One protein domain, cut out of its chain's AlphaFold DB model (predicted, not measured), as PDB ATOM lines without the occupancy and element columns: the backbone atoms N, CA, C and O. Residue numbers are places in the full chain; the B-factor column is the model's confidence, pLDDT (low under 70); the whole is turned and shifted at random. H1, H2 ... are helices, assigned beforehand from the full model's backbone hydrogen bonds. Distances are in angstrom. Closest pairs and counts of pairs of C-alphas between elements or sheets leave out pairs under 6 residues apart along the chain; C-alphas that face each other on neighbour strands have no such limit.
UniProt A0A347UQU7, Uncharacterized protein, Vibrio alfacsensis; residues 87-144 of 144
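AT A GLANCE: This is residues 87 to 144 of the 144 residues of an uncharacterized protein of Vibrio alfacsensis (UniProt A0A347UQU7). Two long straight helices, H1 and H2, meet near their ends and make an open V, with a tight link at its point and H2 as the longer arm. The V is flat: its C-alphas span 50 by 38 by 5 A along the three main axes. The printed part has 58 residues, with two named helices, H1 then H2, and no named strand. The class is all helix, and the whole is extended, with a radius of gyration of the C-alphas of 19.0 A.

IN THESE COORDINATES: Find C-alpha 88 at (-1.615, 32.167, -37.488); here H1 begins, and it holds residues 88 to 109, 32.0 A from first to last C-alpha. Look next at C-alpha 111 at (31.893, 28.135, -31.303), where H2 begins. H2 holds residues 111 to 142, runs 46.7 A, and ends at C-alpha 142 at (9.602, 49.310, 3.893).

HOW THE PARTS SIT: Look at Cys 107 and Phe 114, whose C-alphas are the closest of H1 and H2, 5.8 A apart. H1 and H2 are close but not clearly touching, with 2 pairs of C-alphas within 8 A. Their lines stand at a steep tilt of 60 degrees, and they run opposite ways. Their centres are 26.4 A apart. In both H1 and H2, each O i to N i+4 pair is within hydrogen-bond range.

THE WHOLE: The two C-alphas farthest apart are those of Leu 109 and Asn 144, 54.0 A. Residues 87 to 103, 108 to 113 and 116 to 144 stand free. The link from H1 to H2, the single residue Asn 110, is tight. The printed part has no cut and ends at residue 144, the chain's last residue. The mean pLDDT of the printed part is 90.5; look to residues 143 to 144 for the values under 70.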
ATOM      1  N   THR A  87      -2.683  28.276 -40.258       87.00
ATOM      2  CA  THR A  87      -3.209  29.093 -39.165       87.00
ATOM      3  C   THR A  87      -2.142  30.073 -38.673       87.00
ATOM      4  O   THR A  87      -0.947  29.810 -38.812       87.00
ATOM      5  N   ASP A  88      -2.553  31.180 -38.052       89.12
ATOM      6  CA  ASP A  88      -1.615  32.167 -37.488       89.12
ATOM      7  C   ASP A  88      -0.655  31.533 -36.467       89.12
ATOM      8  O   ASP A  88       0.521  31.885 -36.398       89.12
ATOM      9  N   ALA A  89      -1.137  30.540 -35.712       89.19
ATOM     10  CA  ALA A  89      -0.324  29.783 -34.765       89.19
ATOM     11  C   ALA A  89       0.757  28.934 -35.458       89.19
ATOM     12  O   ALA A  89       1.889  28.872 -34.982       89.19
ATOM     13  N   GLU A  90       0.428  28.297 -36.584       88.56
ATOM     14  CA  GLU A  90       1.395  27.529 -37.379       88.56
ATOM     15  C   GLU A  90       2.439  28.447 -38.024       88.56
ATOM     16  O   GLU A  90       3.622  28.117 -38.022       88.56
ATOM     17  N   LEU A  91       2.027  29.616 -38.525       88.62
ATOM     18  CA  LEU A  91       2.947  30.609 -39.084       88.62
ATOM     19  C   LEU A  91       3.927  31.129 -38.028       88.62
ATOM     20  O   LEU A  91       5.129  31.170 -38.280       88.62
ATOM     21  N   ALA A  92       3.436  31.463 -36.832       92.50
ATOM     22  CA  ALA A  92       4.287  31.910 -35.733       92.50
ATOM     23  C   ALA A  92       5.295  30.829 -35.300       92.50
ATOM     24  O   ALA A  92       6.455  31.137 -35.027       92.50
ATOM     25  N   ALA A  93       4.873  29.562 -35.269       93.38
ATOM     26  CA  ALA A  93       5.757  28.445 -34.948       93.38
ATOM     27  C   ALA A  93       6.855  28.250 -36.010       93.38
ATOM     28  O   ALA A  93       8.017  28.065 -35.655       93.38
ATOM     29  N   GLU A  94       6.510  28.343 -37.298       90.38
ATOM     30  CA  GLU A  94       7.486  28.250 -38.393       90.38
ATOM     31  C   GLU A  94       8.485  29.411 -38.385       90.38
ATOM     32  O   GLU A  94       9.670  29.213 -38.658       90.38
ATOM     33  N   GLU A  95       8.039  30.629 -38.069       93.06
ATOM     34  CA  GLU A  95       8.939  31.775 -37.941       93.06
ATOM     35  C   GLU A  95       9.920  31.612 -36.778       93.06
ATOM     36  O   GLU A  95      11.114  31.875 -36.948       93.06
ATOM     37  N   ASP A  96       9.443  31.145 -35.623       94.19
ATOM     38  CA  ASP A  96      10.280  30.861 -34.456       94.19
ATOM     39  C   ASP A  96      11.297  29.746 -34.746       94.19
ATOM     40  O   ASP A  96      12.480  29.880 -34.427       94.19
ATOM     41  N   GLU A  97      10.882  28.674 -35.424       94.88
ATOM     42  CA  GLU A  97      11.781  27.595 -35.844       94.88
ATOM     43  C   GLU A  97      12.838  28.096 -36.837       94.88
ATOM     44  O   GLU A  97      14.032  27.895 -36.611       94.88
ATOM     45  N   ARG A  98      12.434  28.848 -37.869       93.31
ATOM     46  CA  ARG A  98      13.359  29.448 -38.843       93.31
ATOM     47  C   ARG A  98      14.392  30.336 -38.159       93.31
ATOM     48  O   ARG A  98      15.574  30.298 -38.504       93.31
ATOM     49  N   LEU A  99      13.962  31.153 -37.196       95.19
ATOM     50  CA  LEU A  99      14.872  31.986 -36.416       95.19
ATOM     51  C   LEU A  99      15.822  31.112 -35.597       95.19
ATOM     52  O   LEU A  99      17.030  31.333 -35.652       95.19
ATOM     53  N   LYS A 100      15.329  30.106 -34.872       94.00
ATOM     54  CA  LYS A 100      16.177  29.192 -34.091       94.00
ATOM     55  C   LYS A 100      17.221  28.497 -34.956       94.00
ATOM     56  O   LYS A 100      18.390  28.480 -34.577       94.00
ATOM     57  N   GLU A 101      16.831  27.978 -36.116       93.38
ATOM     58  CA  GLU A 101      17.746  27.341 -37.061       93.38
ATOM     59  C   GLU A 101      18.801  28.318 -37.577       93.38
ATOM     60  O   GLU A 101      19.991  27.997 -37.579       93.38
ATOM     61  N   HIS A 102      18.388  29.531 -37.953       92.50
ATOM     62  CA  HIS A 102      19.299  30.569 -38.422       92.50
ATOM     63  C   HIS A 102      20.347  30.925 -37.356       92.50
ATOM     64  O   HIS A 102      21.551  30.902 -37.624       92.50
ATOM     65  N   HIS A 103      19.915  31.171 -36.118       91.88
ATOM     66  CA  HIS A 103      20.833  31.440 -35.010       91.88
ATOM     67  C   HIS A 103      21.726  30.230 -34.709       91.88
ATOM     68  O   HIS A 103      22.932  30.390 -34.517       91.88
ATOM     69  N   HIS A 104      21.166  29.016 -34.698       93.12
ATOM     70  CA  HIS A 104      21.912  27.786 -34.445       93.12
ATOM     71  C   HIS A 104      23.015  27.567 -35.485       93.12
ATOM     72  O   HIS A 104      24.150  27.248 -35.124       93.12
ATOM     73  N   TYR A 105      22.709  27.802 -36.762       93.62
ATOM     74  CA  TYR A 105      23.668  27.725 -37.857       93.62
ATOM     75  C   TYR A 105      24.864  28.659 -37.629       93.62
ATOM     76  O   TYR A 105      26.013  28.215 -37.663       93.62
ATOM     77  N   HIS A 106      24.609  29.930 -37.310       86.75
ATOM     78  CA  HIS A 106      25.675  30.898 -37.049       86.75
ATOM     79  C   HIS A 106      26.477  30.581 -35.780       86.75
ATOM     80  O   HIS A 106      27.699  30.734 -35.775       86.75
ATOM     81  N   CYS A 107      25.829  30.063 -34.733       90.31
ATOM     82  CA  CYS A 107      26.525  29.612 -33.526       90.31
ATOM     83  C   CYS A 107      27.449  28.421 -33.811       90.31
ATOM     84  O   CYS A 107      28.545  28.347 -33.260       90.31
ATOM     85  N   LYS A 108      27.047  27.506 -34.703       92.44
ATOM     86  CA  LYS A 108      27.875  26.363 -35.110       92.44
ATOM     87  C   LYS A 108      29.128  26.790 -35.883       92.44
ATOM     88  O   LYS A 108      30.160  26.139 -35.758       92.44
ATOM     89  N   LEU A 109      29.047  27.872 -36.661       93.62
ATOM     90  CA  LEU A 109      30.189  28.424 -37.397       93.62
ATOM     91  C   LEU A 109      31.194  29.163 -36.497       93.62
ATOM     92  O   LEU A 109      32.362  29.265 -36.863       93.62
ATOM     93  N   ASN A 110      30.762  29.669 -35.337       92.75
ATOM     94  CA  ASN A 110      31.612  30.412 -34.403       92.75
ATOM     95  C   ASN A 110      31.451  29.905 -32.954       92.75
ATOM     96  O   ASN A 110      30.819  30.575 -32.124       92.75
ATOM     97  N   PRO A 111      32.027  28.732 -32.629       92.44
ATOM     98  CA  PRO A 111      31.893  28.135 -31.303       92.44
ATOM     99  C   PRO A 111      32.536  28.990 -30.201       92.44
ATOM    100  O   PRO A 111      31.946  29.156 -29.134       92.44
ATOM    101  N   GLU A 112      33.695  29.605 -30.461       93.56
ATOM    102  CA  GLU A 112      34.382  30.456 -29.479       93.56
ATOM    103  C   GLU A 112      33.570  31.713 -29.132       93.56
ATOM    104  O   GLU A 112      33.466  32.100 -27.965       93.56
ATOM    105  N   GLY A 113      32.960  32.351 -30.136       92.31
ATOM    106  CA  GLY A 113      32.067  33.489 -29.928       92.31
ATOM    107  C   GLY A 113      30.833  33.105 -29.110       92.31
ATOM    108  O   GLY A 113      30.442  33.840 -28.202       92.31
ATOM    109  N   PHE A 114      30.261  31.928 -29.368       93.62
ATOM    110  CA  PHE A 114      29.123  31.417 -28.607       93.62
ATOM    111  C   PHE A 114      29.469  31.160 -27.132       93.62
ATOM    112  O   PHE A 114      28.693  31.522 -26.246       93.62
ATOM    113  N   GLU A 115      30.644  30.597 -26.834       92.94
ATOM    114  CA  GLU A 115      31.095  30.399 -25.451       92.94
ATOM    115  C   GLU A 115      31.273  31.723 -24.697       92.94
ATOM    116  O   GLU A 115      30.851  31.839 -23.541       92.94
ATOM    117  N   ARG A 116      31.826  32.750 -25.356       94.50
ATOM    118  CA  ARG A 116      31.942  34.100 -24.779       94.50
ATOM    119  C   ARG A 116      30.571  34.702 -24.481       94.50
ATOM    120  O   ARG A 116      30.332  35.111 -23.346       94.50
ATOM    121  N   LEU A 117      29.654  34.666 -25.449       93.25
ATOM    122  CA  LEU A 117      28.274  35.136 -25.275       93.25
ATOM    123  C   LEU A 117      27.567  34.405 -24.127       93.25
ATOM    124  O   LEU A 117      26.880  35.017 -23.311       93.25
ATOM    125  N   LYS A 118      27.775  33.091 -24.002       93.44
ATOM    126  CA  LYS A 118      27.231  32.288 -22.902       93.44
ATOM    127  C   LYS A 118      27.761  32.756 -21.542       93.44
ATOM    128  O   LYS A 118      26.982  32.909 -20.600       93.44
ATOM    129  N   LEU A 119      29.066  33.010 -21.425       95.56
ATOM    130  CA  LEU A 119      29.674  33.529 -20.196       95.56
ATOM    131  C   LEU A 119      29.162  34.930 -19.842       95.56
ATOM    132  O   LEU A 119      28.895  35.202 -18.669       95.56
ATOM    133  N   GLU A 120      29.011  35.809 -20.829       95.81
ATOM    134  CA  GLU A 120      28.440  37.146 -20.644       95.81
ATOM    135  C   GLU A 120      26.990  37.072 -20.159       95.81
ATOM    136  O   GLU A 120      26.666  37.654 -19.120       95.81
ATOM    137  N   ASN A 121      26.157  36.256 -20.806       95.88
ATOM    138  CA  ASN A 121      24.771  36.027 -20.399       95.88
ATOM    139  C   ASN A 121      24.672  35.511 -18.956       95.88
ATOM    140  O   ASN A 121      23.822  35.966 -18.189       95.88
ATOM    141  N   PHE A 122      25.569  34.614 -18.530       96.50
ATOM    142  CA  PHE A 122      25.607  34.172 -17.134       96.50
ATOM    143  C   PHE A 122      25.991  35.286 -16.159       96.50
ATOM    144  O   PHE A 122      25.423  35.362 -15.067       96.50
ATOM    145  N   LYS A 123      26.945  36.154 -16.515       96.44
ATOM    146  CA  LYS A 123      27.319  37.302 -15.674       96.44
ATOM    147  C   LYS A 123      26.145  38.267 -15.517       96.44
ATOM    148  O   LYS A 123      25.850  38.656 -14.386       96.44
ATOM    149  N   VAL A 124      25.461  38.591 -16.614       96.44
ATOM    150  CA  VAL A 124      24.278  39.464 -16.614       96.44
ATOM    151  C   VAL A 124      23.164  38.860 -15.757       96.44
ATOM    152  O   VAL A 124      22.701  39.512 -14.826       96.44
ATOM    153  N   ASN A 125      22.819  37.586 -15.969       94.69
ATOM    154  CA  ASN A 125      21.763  36.907 -15.212       94.69
ATOM    155  C   ASN A 125      22.079  36.846 -13.705       94.69
ATOM    156  O   ASN A 125      21.208  37.077 -12.869       94.69
ATOM    157  N   ARG A 126      23.344  36.611 -13.321       94.38
ATOM    158  CA  ARG A 126      23.754  36.678 -11.906       94.38
ATOM    159  C   ARG A 126      23.564  38.071 -11.310       94.38
ATOM    160  O   ARG A 126      23.054  38.172 -10.197       94.38
ATOM    161  N   LYS A 127      23.967  39.120 -12.033       95.88
ATOM    162  CA  LYS A 127      23.804  40.510 -11.584       95.88
ATOM    163  C   LYS A 127      22.326  40.858 -11.413       95.88
ATOM    164  O   LYS A 127      21.953  41.427 -10.395       95.88
ATOM    165  N   GLU A 128      21.493  40.458 -12.366       95.69
ATOM    166  CA  GLU A 128      20.053  40.702 -12.339       95.69
ATOM    167  C   GLU A 128      19.362  39.967 -11.181       95.69
ATOM    168  O   GLU A 128      18.577  40.565 -10.453       95.69
ATOM    169  N   ARG A 129      19.710  38.698 -10.929       94.06
ATOM    170  CA  ARG A 129      19.209  37.954  -9.757       94.06
ATOM    171  C   ARG A 129      19.584  38.622  -8.439       94.06
ATOM    172  O   ARG A 129      18.775  38.642  -7.517       94.06
ATOM    173  N   LEU A 130      20.810  39.133  -8.340       94.69
ATOM    174  CA  LEU A 130      21.277  39.826  -7.146       94.69
ATOM    175  C   LEU A 130      20.526  41.149  -6.955       94.69
ATOM    176  O   LEU A 130      20.085  41.423  -5.846       94.69
ATOM    177  N   HIS A 131      20.312  41.904  -8.033       94.50
ATOM    178  CA  HIS A 131      19.510  43.127  -8.016       94.50
ATOM    179  C   HIS A 131      18.076  42.861  -7.548       94.50
ATOM    180  O   HIS A 131      17.647  43.450  -6.565       94.50
ATOM    181  N   ARG A 132      17.387  41.886  -8.160       94.25
ATOM    182  CA  ARG A 132      16.024  41.499  -7.757       94.25
ATOM    183  C   ARG A 132      15.948  41.067  -6.293       94.25
ATOM    184  O   ARG A 132      14.969  41.350  -5.614       94.25
ATOM    185  N   LYS A 133      16.982  40.379  -5.790       93.12
ATOM    186  CA  LYS A 133      17.053  39.983  -4.378       93.12
ATOM    187  C   LYS A 133      17.187  41.200  -3.459       93.12
ATOM    188  O   LYS A 133      16.492  41.256  -2.451       93.12
ATOM    189  N   LEU A 134      18.037  42.166  -3.810       94.00
ATOM    190  CA  LEU A 134      18.175  43.418  -3.058       94.00
ATOM    191  C   LEU A 134      16.879  44.236  -3.072       94.00
ATOM    192  O   LEU A 134      16.447  44.679  -2.013       94.00
ATOM    193  N   GLU A 135      16.225  44.363  -4.229       92.88
ATOM    194  CA  GLU A 135      14.920  45.030  -4.347       92.88
ATOM    195  C   GLU A 135      13.872  44.364  -3.452       92.88
ATOM    196  O   GLU A 135      13.194  45.051  -2.698       92.88
ATOM    197  N   SER A 136      13.792  43.026  -3.463       91.38
ATOM    198  CA  SER A 136      12.842  42.289  -2.616       91.38
ATOM    199  C   SER A 136      13.099  42.451  -1.112       91.38
ATOM    200  O   SER A 136      12.169  42.377  -0.315       91.38
ATOM    201  N   MET A 137      14.360  42.666  -0.713       89.69
ATOM    202  CA  MET A 137      14.728  42.927   0.681       89.69
ATOM    203  C   MET A 137      14.350  44.348   1.094       89.69
ATOM    204  O   MET A 137      13.763  44.523   2.154       89.69
ATOM    205  N   GLN A 138      14.619  45.343   0.241       86.44
ATOM    206  CA  GLN A 138      14.220  46.730   0.490       86.44
ATOM    207  C   GLN A 138      12.702  46.891   0.562       86.44
ATOM    208  O   GLN A 138      12.212  47.571   1.457       86.44
ATOM    209  N   SER A 139      11.941  46.258  -0.334       81.94
ATOM    210  CA  SER A 139      10.476  46.318  -0.275       81.94
ATOM    211  C   SER A 139       9.928  45.686   1.010       81.94
ATOM    212  O   SER A 139       9.024  46.243   1.619       81.94
ATOM    213  N   ALA A 140      10.514  44.573   1.467       77.50
ATOM    214  CA  ALA A 140      10.116  43.916   2.714       77.50
ATOM    215  C   ALA A 140      10.491  44.715   3.979       77.50
ATOM    216  O   ALA A 140       9.843  44.562   5.012       77.50
ATOM    217  N   GLU A 141      11.534  45.545   3.917       72.19
ATOM    218  CA  GLU A 141      11.953  46.435   5.010       72.19
ATOM    219  C   GLU A 141      11.117  47.726   5.071       72.19
ATOM    220  O   GLU A 141      10.994  48.314   6.133       72.19
ATOM    221  N   ILE A 142      10.513  48.151   3.955       70.44
ATOM    222  CA  ILE A 142       9.602  49.310   3.893       70.44
ATOM    223  C   ILE A 142       8.164  48.931   4.309       70.44
ATOM    224  O   ILE A 142       7.406  49.794   4.750       70.44
ATOM    225  N   GLU A 143       7.772  47.660   4.161       62.22
ATOM    226  CA  GLU A 143       6.450  47.141   4.561       62.22
ATOM    227  C   GLU A 143       6.361  46.683   6.036       62.22
ATOM    228  O   GLU A 143       5.254  46.412   6.507       62.22
ATOM    229  N   ASN A 144       7.487  46.605   6.763       52.06
ATOM    230  CA  ASN A 144       7.548  46.357   8.217       52.06
ATOM    231  C   ASN A 144       7.804  47.647   9.002       52.06
ATOM    232  O   ASN A 144       7.327  47.717  10.159       52.06
TER     233      ASN A 144